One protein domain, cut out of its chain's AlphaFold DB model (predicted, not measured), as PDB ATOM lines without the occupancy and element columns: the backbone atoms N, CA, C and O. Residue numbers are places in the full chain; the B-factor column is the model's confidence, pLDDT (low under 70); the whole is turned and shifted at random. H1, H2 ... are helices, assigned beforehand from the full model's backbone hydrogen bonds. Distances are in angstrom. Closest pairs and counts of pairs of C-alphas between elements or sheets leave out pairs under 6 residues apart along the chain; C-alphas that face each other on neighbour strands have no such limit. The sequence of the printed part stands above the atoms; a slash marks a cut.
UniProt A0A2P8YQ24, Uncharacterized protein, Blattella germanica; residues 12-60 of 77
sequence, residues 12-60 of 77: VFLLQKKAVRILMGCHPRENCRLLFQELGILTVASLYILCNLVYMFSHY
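This is residues 12 to 60 of the 77 residues of an uncharacterized protein of Blattella germanica (UniProt A0A2P8YQ24). One long helix, H3, sticks out as an arm, with residues 51 to 60 standing free, from a small body in which H1 and the short H2 cross steeply at 60 degrees. The chain folds back in a loop between H1 and H2, then passes along residues 39 to 43 to H3, whose first residue meets the beginning of H1. The printed part has 49 residues with three named helices, H1, H2 and H3 in that order, and no named strand; its class is all helix. It is loose, with a radius of gyration of the C-alphas of 13.5 A, and spans 45 by 20 by 14 A, the arm making much of the length.

Find C-alpha 44 at (3.736, 31.842, -48.629); from there H3, residues 44 to 58, runs 20.5 A to C-alpha 58 at (-14.681, 37.165, -55.886). Go back to C-alpha 12 at (9.659, 28.200, -52.168), where H1, residues 12 to 24, begins; it is 18.6 A long. Between them in the chain look for H2, residues 32 to 38.

Start at Val 44, the one residue with which H3 touches H1, whose residues 12 to 16 alone take part. They only just touch, with 3 pairs of C-alphas within 8 A, the closest being those of Phe 13 and Val 44, 6.6 A apart. Their lines stand at a steep tilt of 69 degrees, only just short of about perpendicular, and they run opposite ways. Next look at Lys 17 and Cys 32, whose C-alphas, 7.0 A apart, are the closest of H1 and H2; these helices touch and run the same way at a steep tilt of 60 degrees. H2 and H3 are apart. In H1, H2 and H3 every backbone O i to N i+4 pair is within hydrogen-bond range.

The C-alphas of His 27 and Tyr 60, the two farthest apart, are 44.8 A from each other. Without residues 51 to 60 the body spans 29 by 20 by 14 A. The printed part has no cut; the link from H1 to H2 is short and that from H2 to H3 tight. The mean pLDDT of the printed part is 88.9, and residue 60 alone is under 70.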
ATOM      1  N   VAL A  12      10.290  26.874 -52.202       91.44
ATOM      2  CA  VAL A  12       9.659  28.200 -52.168       91.44
ATOM      3  C   VAL A  12       9.665  28.783 -50.748       91.44
ATOM      4  O   VAL A  12      10.051  29.937 -50.558       91.44
ATOM      5  N   PHE A  13       9.328  27.996 -49.718       89.69
ATOM      6  CA  PHE A  13       9.412  28.474 -48.328       89.69
ATOM      7  C   PHE A  13      10.847  28.765 -47.880       89.69
ATOM      8  O   PHE A  13      11.084  29.680 -47.083       89.69
ATOM      9  N   LEU A  14      11.815  27.967 -48.339       91.50
ATOM     10  CA  LEU A  14      13.228  28.215 -48.058       91.50
ATOM     11  C   LEU A  14      13.697  29.509 -48.726       91.50
ATOM     12  O   LEU A  14      14.368  30.308 -48.072       91.50
ATOM     13  N   LEU A  15      13.320  29.728 -49.985       93.50
ATOM     14  CA  LEU A  15      13.632  30.938 -50.740       93.50
ATOM     15  C   LEU A  15      13.011  32.176 -50.094       93.50
ATOM     16  O   LEU A  15      13.721  33.161 -49.909       93.50
ATOM     17  N   GLN A  16      11.751  32.111 -49.648       93.56
ATOM     18  CA  GLN A  16      11.115  33.231 -48.948       93.56
ATOM     19  C   GLN A  16      11.898  33.619 -47.684       93.56
ATOM     20  O   GLN A  16      12.216  34.789 -47.479       93.56
ATOM     21  N   LYS A  17      12.273  32.638 -46.851       91.69
ATOM     22  CA  LYS A  17      13.088  32.896 -45.652       91.69
ATOM     23  C   LYS A  17      14.464  33.463 -45.997       91.69
ATOM     24  O   LYS A  17      14.931  34.356 -45.300       91.69
ATOM     25  N   LYS A  18      15.116  32.954 -47.047       92.19
ATOM     26  CA  LYS A  18      16.411  33.476 -47.512       92.19
ATOM     27  C   LYS A  18      16.295  34.936 -47.950       92.19
ATOM     28  O   LYS A  18      17.110  35.741 -47.520       92.19
ATOM     29  N   ALA A  19      15.271  35.280 -48.729       93.06
ATOM     30  CA  ALA A  19      15.022  36.652 -49.162       93.06
ATOM     31  C   ALA A  19      14.825  37.598 -47.966       93.06
ATOM     32  O   ALA A  19      15.500  38.619 -47.885       93.06
ATOM     33  N   VAL A  20      13.991  37.215 -46.991       93.12
ATOM     34  CA  VAL A  20      13.781  38.002 -45.760       93.12
ATOM     35  C   VAL A  20      15.083  38.196 -44.977       93.12
ATOM     36  O   VAL A  20      15.360  39.300 -44.517       93.12
ATOM     37  N   ARG A  21      15.921  37.156 -44.860       91.75
ATOM     38  CA  ARG A  21      17.227  37.276 -44.186       91.75
ATOM     39  C   ARG A  21      18.178  38.227 -44.904       91.75
ATOM     40  O   ARG A  21      18.871  38.976 -44.233       91.75
ATOM     41  N   ILE A  22      18.216  38.188 -46.238       92.38
ATOM     42  CA  ILE A  22      19.065  39.085 -47.036       92.38
ATOM     43  C   ILE A  22      18.603  40.534 -46.869       92.38
ATOM     44  O   ILE A  22      19.437  41.401 -46.637       92.38
ATOM     45  N   LEU A  23      17.290  40.781 -46.927       91.56
ATOM     46  CA  LEU A  23      16.713  42.120 -46.761       91.56
ATOM     47  C   LEU A  23      17.062  42.747 -45.407       91.56
ATOM     48  O   LEU A  23      17.345  43.937 -45.345       91.56
ATOM     49  N   MET A  24      17.062  41.946 -44.343       90.94
ATOM     50  CA  MET A  24      17.309  42.419 -42.978       90.94
ATOM     51  C   MET A  24      18.772  42.273 -42.522       90.94
ATOM     52  O   MET A  24      19.113  42.694 -41.422       90.94
ATOM     53  N   GLY A  25      19.647  41.666 -43.332       89.88
ATOM     54  CA  GLY A  25      21.055  41.444 -42.980       89.88
ATOM     55  C   GLY A  25      21.280  40.495 -41.789       89.88
ATOM     56  O   GLY A  25      22.313  40.570 -41.129       89.88
ATOM     57  N   CYS A  26      20.324  39.612 -41.495       86.69
ATOM     58  CA  CYS A  26      20.305  38.786 -40.283       86.69
ATOM     59  C   CYS A  26      21.253  37.589 -40.338       86.69
ATOM     60  O   CYS A  26      21.460  36.976 -41.394       86.69
ATOM     61  N   HIS A  27      21.717  37.138 -39.171       84.38
ATOM     62  CA  HIS A  27      22.531  35.928 -39.090       84.38
ATOM     63  C   HIS A  27      21.726  34.675 -39.511       84.38
ATOM     64  O   HIS A  27      20.529  34.575 -39.218       84.38
ATOM     65  N   PRO A  28      22.339  33.648 -40.140       76.12
ATOM     66  CA  PRO A  28      21.613  32.469 -40.637       76.12
ATOM     67  C   PRO A  28      20.853  31.672 -39.566       76.12
ATOM     68  O   PRO A  28      19.894  30.967 -39.883       76.12
ATOM     69  N   ARG A  29      21.286  31.774 -38.305       80.69
ATOM     70  CA  ARG A  29      20.707  31.070 -37.151       80.69
ATOM     71  C   ARG A  29      19.660  31.880 -36.387       80.69
ATOM     72  O   ARG A  29      19.011  31.325 -35.509       80.69
ATOM     73  N   GLU A  30      19.466  33.154 -36.718       84.31
ATOM     74  CA  GLU A  30      18.465  33.979 -36.041       84.31
ATOM     75  C   GLU A  30      17.042  33.533 -36.379       84.31
ATOM     76  O   GLU A  30      16.767  32.987 -37.455       84.31
ATOM     77  N   ASN A  31      16.117  33.781 -35.457       85.44
ATOM     78  CA  ASN A  31      14.716  33.441 -35.641       85.44
ATOM     79  C   ASN A  31      14.066  34.355 -36.688       85.44
ATOM     80  O   ASN A  31      13.794  35.519 -36.422       85.44
ATOM     81  N   CYS A  32      13.704  33.802 -37.850       86.69
ATOM     82  CA  CYS A  32      12.979  34.559 -38.878       86.69
ATOM     83  C   CYS A  32      11.576  35.003 -38.446       86.69
ATOM     84  O   CYS A  32      11.014  35.873 -39.094       86.69
ATOM     85  N   ARG A  33      10.970  34.405 -37.409       86.81
ATOM     86  CA  ARG A  33       9.573  34.703 -37.044       86.81
ATOM     87  C   ARG A  33       9.355  36.191 -36.756       86.81
ATOM     88  O   ARG A  33       8.379  36.742 -37.247       86.81
ATOM     89  N   LEU A  34      10.264  36.809 -36.001       89.50
ATOM     90  CA  LEU A  34      10.182  38.230 -35.658       89.50
ATOM     91  C   LEU A  34      10.337  39.104 -36.905       89.50
ATOM     92  O   LEU A  34       9.527  39.990 -37.119       89.50
ATOM     93  N   LEU A  35      11.262  38.753 -37.803       90.94
ATOM     94  CA  LEU A  35      11.491  39.490 -39.053       90.94
ATOM     95  C   LEU A  35      10.245  39.552 -39.941       90.94
ATOM     96  O   LEU A  35       9.950  40.581 -40.534       90.94
ATOM     97  N   PHE A  36       9.491  38.452 -40.039       92.12
ATOM     98  CA  PHE A  36       8.239  38.448 -40.800       92.12
ATOM     99  C   PHE A  36       7.186  39.376 -40.178       92.12
ATOM    100  O   PHE A  36       6.435  40.010 -40.915       92.12
ATOM    101  N   GLN A  37       7.140  39.469 -38.846       91.00
ATOM    102  CA  GLN A  37       6.234  40.375 -38.137       91.00
ATOM    103  C   GLN A  37       6.669  41.837 -38.287       91.00
ATOM    104  O   GLN A  37       5.832  42.675 -38.605       91.00
ATOM    105  N   GLU A  38       7.961  42.127 -38.127       91.25
ATOM    106  CA  GLU A  38       8.541  43.467 -38.287       91.25
ATOM    107  C   GLU A  38       8.351  44.012 -39.706       91.25
ATOM    108  O   GLU A  38       7.991  45.173 -39.878       91.25
ATOM    109  N   LEU A  39       8.531  43.166 -40.724       91.00
ATOM    110  CA  LEU A  39       8.317  43.540 -42.123       91.00
ATOM    111  C   LEU A  39       6.832  43.581 -42.520       91.00
ATOM    112  O   LEU A  39       6.514  44.032 -43.619       91.00
ATOM    113  N   GLY A  40       5.925  43.062 -41.686       92.88
ATOM    114  CA  GLY A  40       4.510  42.917 -42.035       92.88
ATOM    115  C   GLY A  40       4.262  41.985 -43.231       92.88
ATOM    116  O   GLY A  40       3.265  42.129 -43.938       92.88
ATOM    117  N   ILE A  41       5.169  41.037 -43.489       92.56
ATOM    118  CA  ILE A  41       5.100  40.140 -44.649       92.56
ATOM    119  C   ILE A  41       4.371  38.851 -44.272       92.56
ATOM    120  O   ILE A  41       4.689  38.183 -43.289       92.56
ATOM    121  N   LEU A  42       3.430  38.439 -45.120       92.81
ATOM    122  CA  LEU A  42       2.782  37.139 -45.002       92.81
ATOM    123  C   LEU A  42       3.706  36.007 -45.463       92.81
ATOM    124  O   LEU A  42       4.415  36.102 -46.466       92.81
ATOM    125  N   THR A  43       3.646  34.873 -44.768       92.81
ATOM    126  CA  THR A  43       4.284  33.645 -45.265       92.81
ATOM    127  C   THR A  43       3.615  33.185 -46.561       92.81
ATOM    128  O   THR A  43       2.432  33.459 -46.773       92.81
ATOM    129  N   VAL A  44       4.329  32.431 -47.408       90.69
ATOM    130  CA  VAL A  44       3.736  31.842 -48.629       90.69
ATOM    131  C   VAL A  44       2.471  31.038 -48.302       90.69
ATOM    132  O   VAL A  44       1.513  31.075 -49.065       90.69
ATOM    133  N   ALA A  45       2.420  30.390 -47.132       89.56
ATOM    134  CA  ALA A  45       1.226  29.693 -46.652       89.56
ATOM    135  C   ALA A  45       0.037  30.611 -46.432       89.56
ATOM    136  O   ALA A  45      -1.055  30.364 -46.939       89.56
ATOM    137  N   SER A  46       0.259  31.673 -45.669       91.75
ATOM    138  CA  SER A  46      -0.779  32.642 -45.354       91.75
ATOM    139  C   SER A  46      -1.268  33.337 -46.622       91.75
ATOM    140  O   SER A  46      -2.474  33.470 -46.811       91.75
ATOM    141  N   LEU A  47      -0.348  33.706 -47.521       91.38
ATOM    142  CA  LEU A  47      -0.678  34.307 -48.810       91.38
ATOM    143  C   LEU A  47      -1.518  33.355 -49.663       91.38
ATOM    144  O   LEU A  47      -2.532  33.756 -50.217       91.38
ATOM    145  N   TYR A  48      -1.139  32.081 -49.715       88.94
ATOM    146  CA  TYR A  48      -1.889  31.070 -50.441       88.94
ATOM    147  C   TYR A  48      -3.322  30.933 -49.917       88.94
ATOM    148  O   TYR A  48      -4.267  30.967 -50.705       88.94
ATOM    149  N   ILE A  49      -3.507  30.807 -48.599       90.50
ATOM    150  CA  ILE A  49      -4.842  30.717 -47.988       90.50
ATOM    151  C   ILE A  49      -5.660  31.966 -48.326       90.50
ATOM    152  O   ILE A  49      -6.793  31.845 -48.789       90.50
ATOM    153  N   LEU A  50      -5.064  33.151 -48.169       92.19
ATOM    154  CA  LEU A  50      -5.710  34.419 -48.487       92.19
ATOM    155  C   LEU A  50      -6.127  34.486 -49.961       92.19
ATOM    156  O   LEU A  50      -7.275  34.804 -50.248       92.19
ATOM    157  N   CYS A  51      -5.242  34.126 -50.891       90.31
ATOM    158  CA  CYS A  51      -5.553  34.103 -52.317       90.31
ATOM    159  C   CYS A  51      -6.700  33.141 -52.638       90.31
ATOM    160  O   CYS A  51      -7.562  33.486 -53.440       90.31
ATOM    161  N   ASN A  52      -6.750  31.959 -52.012       88.56
ATOM    162  CA  ASN A  52      -7.858  31.024 -52.226       88.56
ATOM    163  C   ASN A  52      -9.180  31.577 -51.677       88.56
ATOM    164  O   ASN A  52     -10.204  31.427 -52.337       88.56
ATOM    165  N   LEU A  53      -9.166  32.238 -50.515       90.31
ATOM    166  CA  LEU A  53     -10.357  32.888 -49.959       90.31
ATOM    167  C   LEU A  53     -10.829  34.035 -50.856       90.31
ATOM    168  O   LEU A  53     -11.988  34.058 -51.257       90.31
ATOM    169  N   VAL A  54      -9.932  34.947 -51.234       91.19
ATOM    170  CA  VAL A  54     -10.249  36.074 -52.126       91.19
ATOM    171  C   VAL A  54     -10.780  35.569 -53.464       91.19
ATOM    172  O   VAL A  54     -11.809  36.047 -53.931       91.19
ATOM    173  N   TYR A  55     -10.138  34.563 -54.058       88.06
ATOM    174  CA  TYR A  55     -10.623  33.921 -55.278       88.06
ATOM    175  C   TYR A  55     -12.020  33.322 -55.081       88.06
ATOM    176  O   TYR A  55     -12.898  33.487 -55.923       88.06
ATOM    177  N   MET A  56     -12.248  32.662 -53.943       85.81
ATOM    178  CA  MET A  56     -13.526  32.032 -53.646       85.81
ATOM    179  C   MET A  56     -14.674  33.031 -53.552       85.81
ATOM    180  O   MET A  56     -15.732  32.757 -54.110       85.81
ATOM    181  N   PHE A  57     -14.459  34.154 -52.868       86.38
ATOM    182  CA  PHE A  57     -15.477  35.183 -52.672       86.38
ATOM    183  C   PHE A  57     -15.655  36.094 -53.891       86.38
ATOM    184  O   PHE A  57     -16.768  36.525 -54.159       86.38
ATOM    185  N   SER A  58     -14.592  36.357 -54.656       84.88
ATOM    186  CA  SER A  58     -14.681  37.165 -55.886       84.88
ATOM    187  C   SER A  58     -15.433  36.463 -57.018       84.88
ATOM    188  O   SER A  58     -16.090  37.133 -57.799       84.88
ATOM    189  N   HIS A  59     -15.375  35.130 -57.079       77.25
ATOM    190  CA  HIS A  59     -16.069  34.313 -58.084       77.25
ATOM    191  C   HIS A  59     -17.226  33.520 -57.457       77.25
ATOM    192  O   HIS A  59     -17.503  32.385 -57.852       77.25
ATOM    193  N   TYR A  60     -17.845  34.057 -56.399       63.81
ATOM    194  CA  TYR A  60     -18.964  33.393 -55.728       63.81
ATOM    195  C   TYR A  60     -20.235  33.431 -56.591       63.81
ATOM    196  O   TYR A  60     -20.941  32.432 -56.661       63.81
TER     197      TYR A  60